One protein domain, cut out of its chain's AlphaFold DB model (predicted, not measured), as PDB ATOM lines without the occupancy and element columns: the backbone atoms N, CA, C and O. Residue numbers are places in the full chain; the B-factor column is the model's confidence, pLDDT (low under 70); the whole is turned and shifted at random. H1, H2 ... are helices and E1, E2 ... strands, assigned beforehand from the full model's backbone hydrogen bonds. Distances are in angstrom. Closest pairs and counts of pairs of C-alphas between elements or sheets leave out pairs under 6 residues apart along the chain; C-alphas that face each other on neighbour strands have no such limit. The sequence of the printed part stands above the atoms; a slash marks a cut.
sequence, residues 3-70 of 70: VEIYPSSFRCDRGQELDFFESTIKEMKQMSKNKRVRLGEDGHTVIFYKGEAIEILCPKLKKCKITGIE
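Overview. This is residues 3 to 70 of the 70 residues of an uncharacterized protein of Desulfobacter postgatei 2ac9 (UniProt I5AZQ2). One curled sheet of seven strands folds back on itself into two leaves, E3 E2 E1 and E6 E5 E4, with E7 as the hinge, like part of a barrel left open between E3 and E4. The single helix H1 packs on the inner face of the E6 E5 E4 leaf, at one end and beside the other leaf. The printed part has 68 residues, with the named elements in the order E1, E2, E3, H1, E4, E5, E6, E7; the sheet's order is E3 E2 E1 E7 E6 E5 E4, mixed, and the class is mixed, helices and strands. The whole is compact and rounded, with a radius of gyration of the C-alphas of 10.7 A and spans of 30 by 21 by 20 A.

Along the chain. E1 is residues 3 to 5, 6.2 A long, from C-alpha 3 at (98.083, 65.428, 120.229). E2 is residues 9 to 12, 10.1 A, and E3 is residues 17 to 19, 6.2 A. H1, residues 22 to 32, runs 14.9 A from C-alpha 22 at (105.768, 73.337, 108.817). E4 is residues 37 to 41, 13.5 A; E5, residues 44 to 49, 16.6 A; E6, residues 52 to 57, 15.1 A. E7, residues 64 to 69, runs 14.1 A to C-alpha 69 at (102.459, 68.526, 122.386).

Arrangement. E1 E2 E3 and E4 E5 E6 E7 are meanders, each strand the antiparallel neighbour of the one before. E1 and E2 form a hairpin, with N 3 and O 11 at 2.8 A; so do E2 and E3, with N 10 and O 18 at 2.8 A. In the hairpin of E4 and E5, N 39 and O 46 are 2.8 A apart; in that of E5 and E6, N 47 and O 55 are 2.8 A apart. The pairing of E7 is staggered: residues 64 to 65 pair with E6, with N 64 and O 56 at 2.8 A, and residues 68 to 69 with E1, parallel, with N 4 and O 68 at 3.0 A. The edge strands E3 and E4 are only just apart, 8.2 A at the closest. H1 is on the sheet at a height of 8.0 A, over E5 and slantwise to it at 39 degrees on the local plane; the closest C-alphas of H1 and E5, Ser 32 and Tyr 49, are 4.9 A apart. Every O i to N i+4 pair of H1 is within hydrogen-bond range.

Size, cuts and confidence. The C-alphas farthest apart, those of Gly 15 and Asn 34, are 31.2 A from each other. The printed part has no cut. No link is long; E6 to E7, with 6 residues, is short, and the others are tight. The mean pLDDT of the printed part is 85.1, and residue 70 is under 70.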
ATOM      1  N   VAL A   3      96.750  64.972 119.849       87.31
ATOM      2  CA  VAL A   3      98.083  65.428 120.229       87.31
ATOM      3  C   VAL A   3      98.712  66.123 119.033       87.31
ATOM      4  O   VAL A   3      98.558  65.688 117.889       87.31
ATOM      5  N   GLU A   4      99.342  67.258 119.291       86.69
ATOM      6  CA  GLU A   4     100.197  67.908 118.309       86.69
ATOM      7  C   GLU A   4     101.549  67.202 118.339       86.69
ATOM      8  O   GLU A   4     102.116  67.037 119.411       86.69
ATOM      9  N   ILE A   5     102.039  66.783 117.178       86.06
ATOM     10  CA  ILE A   5     103.373  66.215 117.013       86.06
ATOM     11  C   ILE A   5     104.225  67.314 116.388       86.06
ATOM     12  O   ILE A   5     104.031  67.696 115.226       86.06
ATOM     13  N   TYR A   6     105.140  67.875 117.176       76.44
ATOM     14  CA  TYR A   6     105.994  68.953 116.690       76.44
ATOM     15  C   TYR A   6     106.883  68.443 115.536       76.44
ATOM     16  O   TYR A   6     107.440  67.350 115.646       76.44
ATOM     17  N   PRO A   7     107.073  69.208 114.440       75.00
ATOM     18  CA  PRO A   7     106.731  70.625 114.250       75.00
ATOM     19  C   PRO A   7     105.420  70.929 113.510       75.00
ATOM     20  O   PRO A   7     104.968  72.079 113.526       75.00
ATOM     21  N   SER A   8     104.823  69.950 112.831       85.06
ATOM     22  CA  SER A   8     103.758  70.219 111.855       85.06
ATOM     23  C   SER A   8     102.744  69.095 111.672       85.06
ATOM     24  O   SER A   8     101.890  69.176 110.789       85.06
ATOM     25  N   SER A   9     102.809  68.076 112.517       86.56
ATOM     26  CA  SER A   9     101.935  66.916 112.458       86.56
ATOM     27  C   SER A   9     100.897  66.963 113.579       86.56
ATOM     28  O   SER A   9     101.113  67.530 114.650       86.56
ATOM     29  N   PHE A  10      99.736  66.356 113.355       87.31
ATOM     30  CA  PHE A  10      98.706  66.210 114.379       87.31
ATOM     31  C   PHE A  10      98.151  64.806 114.375       87.31
ATOM     32  O   PHE A  10      97.633  64.336 113.365       87.31
ATOM     33  N   ARG A  11      98.153  64.161 115.535       85.62
ATOM     34  CA  ARG A  11      97.600  62.825 115.686       85.62
ATOM     35  C   ARG A  11      96.299  62.874 116.458       85.62
ATOM     36  O   ARG A  11      96.218  63.307 117.606       85.62
ATOM     37  N   CYS A  12      95.247  62.403 115.813       82.31
ATOM     38  CA  CYS A  12      93.972  62.173 116.461       82.31
ATOM     39  C   CYS A  12      94.004  60.825 117.194       82.31
ATOM     40  O   CYS A  12      94.614  59.869 116.722       82.31
ATOM     41  N   ASP A  13      93.262  60.712 118.294       75.38
ATOM     42  CA  ASP A  13      93.080  59.479 119.085       75.38
ATOM     43  C   ASP A  13      92.618  58.264 118.250       75.38
ATOM     44  O   ASP A  13      92.817  57.115 118.618       75.38
ATOM     45  N   ARG A  14      92.080  58.512 117.051       71.75
ATOM     46  CA  ARG A  14      91.749  57.485 116.053       71.75
ATOM     47  C   ARG A  14      92.948  56.856 115.343       71.75
ATOM     48  O   ARG A  14      92.742  56.021 114.467       71.75
ATOM     49  N   GLY A  15      94.165  57.294 115.648       72.12
ATOM     50  CA  GLY A  15      95.376  56.880 114.946       72.12
ATOM     51  C   GLY A  15      95.537  57.503 113.558       72.12
ATOM     52  O   GLY A  15      96.433  57.095 112.832       72.12
ATOM     53  N   GLN A  16      94.697  58.476 113.185       79.12
ATOM     54  CA  GLN A  16      94.922  59.280 111.983       79.12
ATOM     55  C   GLN A  16      95.901  60.403 112.308       79.12
ATOM     56  O   GLN A  16      95.644  61.202 113.213       79.12
ATOM     57  N   GLU A  17      96.993  60.433 111.560       82.88
ATOM     58  CA  GLU A  17      97.975  61.505 111.556       82.88
ATOM     59  C   GLU A  17      97.682  62.439 110.383       82.88
ATOM     60  O   GLU A  17      97.386  61.994 109.274       82.88
ATOM     61  N   LEU A  18      97.686  63.734 110.665       83.12
ATOM     62  CA  LEU A  18      97.553  64.808 109.699       83.12
ATOM     63  C   LEU A  18      98.911  65.484 109.626       83.12
ATOM     64  O   LEU A  18      99.291  66.181 110.568       83.12
ATOM     65  N   ASP A  19      99.626  65.247 108.537       86.25
ATOM     66  CA  ASP A  19     100.889  65.916 108.280       86.25
ATOM     67  C   ASP A  19     100.633  67.170 107.452       86.25
ATOM     68  O   ASP A  19     100.072  67.102 106.361       86.25
ATOM     69  N   PHE A  20     101.030  68.314 107.994       86.38
ATOM     70  CA  PHE A  20     100.985  69.584 107.290       86.38
ATOM     71  C   PHE A  20     102.402  70.081 107.044       86.38
ATOM     72  O   PHE A  20     103.347  69.753 107.760       86.38
ATOM     73  N   PHE A  21     102.542  70.997 106.094       85.50
ATOM     74  CA  PHE A  21     103.790  71.731 105.937       85.50
ATOM     75  C   PHE A  21     104.077  72.600 107.168       85.50
ATOM     76  O   PHE A  21     103.240  73.404 107.589       85.50
ATOM     77  N   GLU A  22     105.302  72.514 107.692       87.38
ATOM     78  CA  GLU A  22     105.768  73.337 108.817       87.38
ATOM     79  C   GLU A  22     105.540  74.830 108.573       87.38
ATOM     80  O   GLU A  22     105.022  75.532 109.443       87.38
ATOM     81  N   SER A  23     105.852  75.310 107.368       89.75
ATOM     82  CA  SER A  23     105.634  76.703 106.973       89.75
ATOM     83  C   SER A  23     104.173  77.123 107.142       89.75
ATOM     84  O   SER A  23     103.900  78.194 107.684       89.75
ATOM     85  N   THR A  24     103.234  76.257 106.753       89.56
ATOM     86  CA  THR A  24     101.796  76.500 106.891       89.56
ATOM     87  C   THR A  24     101.400  76.543 108.359       89.56
ATOM     88  O   THR A  24     100.759  77.498 108.782       89.56
ATOM     89  N   ILE A  25     101.823  75.577 109.175       89.62
ATOM     90  CA  ILE A  25     101.503  75.566 110.611       89.62
ATOM     91  C   ILE A  25     102.079  76.787 111.322       89.62
ATOM     92  O   ILE A  25     101.389  77.429 112.114       89.62
ATOM     93  N   LYS A  26     103.314  77.166 110.998       90.50
ATOM     94  CA  LYS A  26     103.969  78.356 111.538       90.50
ATOM     95  C   LYS A  26     103.214  79.632 111.169       90.50
ATOM     96  O   LYS A  26     102.992  80.473 112.041       90.50
ATOM     97  N   GLU A  27     102.786  79.767 109.917       91.25
ATOM     98  CA  GLU A  27     101.980  80.902 109.462       91.25
ATOM     99  C   GLU A  27     100.610  80.927 110.153       91.25
ATOM    100  O   GLU A  27     100.221  81.950 110.720       91.25
ATOM    101  N   MET A  28      99.918  79.786 110.224       91.38
ATOM    102  CA  MET A  28      98.615  79.665 110.884       91.38
ATOM    103  C   MET A  28      98.707  80.005 112.372       91.38
ATOM    104  O   MET A  28      97.879  80.764 112.878       91.38
ATOM    105  N   LYS A  29      99.750  79.537 113.068       90.06
ATOM    106  CA  LYS A  29     100.042  79.917 114.455       90.06
ATOM    107  C   LYS A  29     100.265  81.423 114.571       90.06
ATOM    108  O   LYS A  29      99.607  82.059 115.392       90.06
ATOM    109  N   GLN A  30     101.100  82.032 113.728       93.00
ATOM    110  CA  GLN A  30     101.323  83.484 113.754       93.00
ATOM    111  C   GLN A  30     100.041  84.286 113.514       93.00
ATOM    112  O   GLN A  30      99.725  85.186 114.294       93.00
ATOM    113  N   MET A  31      99.264  83.926 112.493       91.44
ATOM    114  CA  MET A  31      97.968  84.543 112.214       91.44
ATOM    115  C   MET A  31      96.995  84.351 113.382       91.44
ATOM    116  O   MET A  31      96.211  85.254 113.692       91.44
ATOM    117  N   SER A  32      97.073  83.203 114.064       92.88
ATOM    118  CA  SER A  32      96.172  82.869 115.162       92.88
ATOM    119  C   SER A  32      96.386  83.673 116.447       92.88
ATOM    120  O   SER A  32      95.539  83.651 117.343       92.88
ATOM    121  N   LYS A  33      97.504  84.407 116.545       91.62
ATOM    122  CA  LYS A  33      97.780  85.311 117.671       91.62
ATOM    123  C   LYS A  33      96.763  86.449 117.750       91.62
ATOM    124  O   LYS A  33      96.391  86.852 118.844       91.62
ATOM    125  N   ASN A  34      96.296  86.931 116.596       91.38
ATOM    126  CA  ASN A  34      95.374  88.066 116.504       91.38
ATOM    127  C   ASN A  34      93.917  87.651 116.257       91.38
ATOM    128  O   ASN A  34      92.999  88.388 116.608       91.38
ATOM    129  N   LYS A  35      93.677  86.491 115.634       90.69
ATOM    130  CA  LYS A  35      92.328  86.014 115.287       90.69
ATOM    131  C   LYS A  35      92.235  84.499 115.385       90.69
ATOM    132  O   LYS A  35      93.241  83.817 115.364       90.69
ATOM    133  N   ARG A  36      91.033  83.933 115.442       92.25
ATOM    134  CA  ARG A  36      90.871  82.476 115.327       92.25
ATOM    135  C   ARG A  36      91.074  82.055 113.869       92.25
ATOM    136  O   ARG A  36      90.448  82.632 112.981       92.25
ATOM    137  N   VAL A  37      91.931  81.066 113.629       93.81
ATOM    138  CA  VAL A  37      92.252  80.564 112.283       93.81
ATOM    139  C   VAL A  37      91.844  79.098 112.176       93.81
ATOM    140  O   VAL A  37      91.873  78.363 113.161       93.81
ATOM    141  N   ARG A  38      91.404  78.686 110.987       91.62
ATOM    142  CA  ARG A  38      90.979  77.319 110.681       91.62
ATOM    143  C   ARG A  38      91.731  76.831 109.446       91.62
ATOM    144  O   ARG A  38      91.713  77.525 108.433       91.62
ATOM    145  N   LEU A  39      92.362  75.669 109.542       89.56
ATOM    146  CA  LEU A  39      93.067  75.010 108.448       89.56
ATOM    147  C   LEU A  39      92.368  73.687 108.162       89.56
ATOM    148  O   LEU A  39      92.312  72.834 109.041       89.56
ATOM    149  N   GLY A  40      91.778  73.553 106.977       85.19
ATOM    150  CA  GLY A  40      91.052  72.354 106.569       85.19
ATOM    151  C   GLY A  40      91.857  71.525 105.576       85.19
ATOM    152  O   GLY A  40      92.292  72.079 104.574       85.19
ATOM    153  N   GLU A  41      91.995  70.225 105.819       79.88
ATOM    154  CA  GLU A  41      92.655  69.274 104.922       79.88
ATOM    155  C   GLU A  41      91.996  67.895 105.027       79.88
ATOM    156  O   GLU A  41      91.696  67.430 106.125       79.88
ATOM    157  N   ASP A  42      91.681  67.283 103.883       73.50
ATOM    158  CA  ASP A  42      91.025  65.967 103.763       73.50
ATOM    159  C   ASP A  42      89.861  65.731 104.760       73.50
ATOM    160  O   ASP A  42      89.761  64.735 105.481       73.50
ATOM    161  N   GLY A  43      88.981  66.731 104.881       76.69
ATOM    162  CA  GLY A  43      87.813  66.695 105.770       76.69
ATOM    163  C   GLY A  43      88.104  66.918 107.259       76.69
ATOM    164  O   GLY A  43      87.159  67.025 108.042       76.69
ATOM    165  N   HIS A  44      89.370  67.041 107.656       83.25
ATOM    166  CA  HIS A  44      89.796  67.458 108.986       83.25
ATOM    167  C   HIS A  44      90.008  68.968 109.031       83.25
ATOM    168  O   HIS A  44      90.479  69.559 108.072       83.25
ATOM    169  N   THR A  45      89.649  69.635 110.127       89.56
ATOM    170  CA  THR A  45      89.910  71.074 110.287       89.56
ATOM    171  C   THR A  45      90.608  71.365 111.601       89.56
ATOM    172  O   THR A  45      89.990  71.275 112.657       89.56
ATOM    173  N   VAL A  46      91.871  71.767 111.546       89.00
ATOM    174  CA  VAL A  46      92.630  72.218 112.712       89.00
ATOM    175  C   VAL A  46      92.271  73.668 113.017       89.00
ATOM    176  O   VAL A  46      92.206  74.526 112.134       89.00
ATOM    177  N   ILE A  47      92.002  73.946 114.285       91.06
ATOM    178  CA  ILE A  47      91.643  75.260 114.796       91.06
ATOM    179  C   ILE A  47      92.819  75.804 115.591       91.06
ATOM    180  O   ILE A  47      93.246  75.206 116.578       91.06
ATOM    181  N   PHE A  48      93.277  76.985 115.191       92.12
ATOM    182  CA  PHE A  48      94.351  77.714 115.845       92.12
ATOM    183  C   PHE A  48      93.799  78.933 116.575       92.12
ATOM    184  O   PHE A  48      92.959  79.679 116.049       92.12
ATOM    185  N   TYR A  49      94.290  79.153 117.788       92.19
ATOM    186  CA  TYR A  49      93.930  80.292 118.615       92.19
ATOM    187  C   TYR A  49      95.079  80.658 119.554       92.19
ATOM    188  O   TYR A  49      95.748  79.780 120.085       92.19
ATOM    189  N   LYS A  50      95.300  81.961 119.767       90.44
ATOM    190  CA  LYS A  50      96.363  82.503 120.637       90.44
ATOM    191  C   LYS A  50      97.794  82.079 120.271       90.44
ATOM    192  O   LYS A  50      98.697  82.236 121.082       90.44
ATOM    193  N   GLY A  51      98.038  81.642 119.039       89.00
ATOM    194  CA  GLY A  51      99.361  81.185 118.614       89.00
ATOM    195  C   GLY A  51      99.540  79.672 118.614       89.00
ATOM    196  O   GLY A  51     100.623  79.210 118.265       89.00
ATOM    197  N   GLU A  52      98.511  78.911 118.981       89.31
ATOM    198  CA  GLU A  52      98.607  77.474 119.234       89.31
ATOM    199  C   GLU A  52      97.442  76.728 118.582       89.31
ATOM    200  O   GLU A  52      96.377  77.301 118.326       89.31
ATOM    201  N   ALA A  53      97.638  75.443 118.292       89.12
ATOM    202  CA  ALA A  53      96.562  74.578 117.836       89.12
ATOM    203  C   ALA A  53      95.754  74.105 119.051       89.12
ATOM    204  O   ALA A  53      96.293  73.509 119.978       89.12
ATOM    205  N   ILE A  54      94.450  74.378 119.060       90.62
ATOM    206  CA  ILE A  54      93.590  74.097 120.221       90.62
ATOM    207  C   ILE A  54      92.681  72.883 120.008       90.62
ATOM    208  O   ILE A  54      92.334  72.175 120.957       90.62
ATOM    209  N   GLU A  55      92.239  72.649 118.773       90.19
ATOM    210  CA  GLU A  55      91.204  71.666 118.452       90.19
ATOM    211  C   GLU A  55      91.353  71.176 117.009       90.19
ATOM    212  O   GLU A  55      91.781  71.924 116.137       90.19
ATOM    213  N   ILE A  56      90.917  69.950 116.736       88.06
ATOM    214  CA  ILE A  56      90.796  69.371 115.398       88.06
ATOM    215  C   ILE A  56      89.358  68.912 115.212       88.06
ATOM    216  O   ILE A  56      88.833  68.103 115.978       88.06
ATOM    217  N   LEU A  57      88.696  69.422 114.187       87.00
ATOM    218  CA  LEU A  57      87.381  68.974 113.776       87.00
ATOM    219  C   LEU A  57      87.554  67.793 112.826       87.00
ATOM    220  O   LEU A  57      87.914  67.975 111.669       87.00
ATOM    221  N   CYS A  58      87.310  66.579 113.313       82.50
ATOM    222  CA  CYS A  58      87.226  65.400 112.455       82.50
ATOM    223  C   CYS A  58      85.794  65.265 111.914       82.50
ATOM    224  O   CYS A  58      84.845  65.406 112.693       82.50
ATOM    225  N   PRO A  59      85.596  64.833 110.659       77.12
ATOM    226  CA  PRO A  59      84.258  64.701 110.075       77.12
ATOM    227  C   PRO A  59      83.409  63.657 110.819       77.12
ATOM    228  O   PRO A  59      82.190  63.758 110.906       77.12
ATOM    229  N   LYS A  60      84.069  62.670 111.430       75.00
ATOM    230  CA  LYS A  60      83.431  61.563 112.144       75.00
ATOM    231  C   LYS A  60      83.379  61.718 113.680       75.00
ATOM    232  O   LYS A  60      82.568  61.036 114.293       75.00
ATOM    233  N   LEU A  61      84.239  62.531 114.317       70.00
ATOM    234  CA  LEU A  61      84.196  62.802 115.783       70.00
ATOM    235  C   LEU A  61      83.641  64.183 116.127       70.00
ATOM    236  O   LEU A  61      83.426  64.478 117.299       70.00
ATOM    237  N   LYS A  62      83.411  65.029 115.119       77.06
ATOM    238  CA  LYS A  62      83.072  66.452 115.220       77.06
ATOM    239  C   LYS A  62      84.166  67.306 115.859       77.06
ATOM    240  O   LYS A  62      84.577  68.270 115.231       77.06
ATOM    241  N   LYS A  63      84.617  67.004 117.082       82.56
ATOM    242  CA  LYS A  63      85.583  67.820 117.838       82.56
ATOM    243  C   LYS A  63      86.554  66.954 118.639       82.56
ATOM    244  O   LYS A  63      86.147  66.245 119.554       82.56
ATOM    245  N   CYS A  64      87.839  67.081 118.342       85.88
ATOM    246  CA  CYS A  64      88.942  66.520 119.107       85.88
ATOM    247  C   CYS A  64      89.743  67.670 119.710       85.88
ATOM    248  O   CYS A  64      90.320  68.468 118.983       85.88
ATOM    249  N   LYS A  65      89.778  67.776 121.036       87.50
ATOM    250  CA  LYS A  65      90.596  68.788 121.708       87.50
ATOM    251  C   LYS A  65      92.066  68.368 121.670       87.50
ATOM    252  O   LYS A  65      92.343  67.198 121.947       87.50
ATOM    253  N   ILE A  66      92.958  69.301 121.341       86.38
ATOM    254  CA  ILE A  66      94.404  69.092 121.446       86.38
ATOM    255  C   ILE A  66      94.787  69.326 122.904       86.38
ATOM    256  O   ILE A  66      94.419  70.340 123.497       86.38
ATOM    257  N   THR A  67      95.431  68.342 123.517       81.62
ATOM    258  CA  THR A  67      95.684  68.334 124.969       81.62
ATOM    259  C   THR A  67      97.147  68.146 125.334       81.62
ATOM    260  O   THR A  67      97.478  68.217 126.512       81.62
ATOM    261  N   GLY A  68      98.005  67.901 124.349       70.38
ATOM    262  CA  GLY A  68      99.435  67.711 124.535       70.38
ATOM    263  C   GLY A  68     100.192  68.021 123.252       70.38
ATOM    264  O   GLY A  68      99.622  67.939 122.160       70.38
ATOM    265  N   ILE A  69     101.453  68.401 123.434       75.31
ATOM    266  CA  ILE A  69     102.459  68.526 122.386       75.31
ATOM    267  C   ILE A  69     103.453  67.403 122.686       75.31
ATOM    268  O   ILE A  69     104.049  67.410 123.767       75.31
ATOM    269  N   GLU A  70     103.526  66.414 121.800       69.69
ATOM    270  CA  GLU A  70     104.505  65.319 121.832       69.69
ATOM    271  C   GLU A  70     105.694  65.623 120.914       69.69
ATOM    272  O   GLU A  70     105.497  66.264 119.848       69.69
TER     273      GLU A  70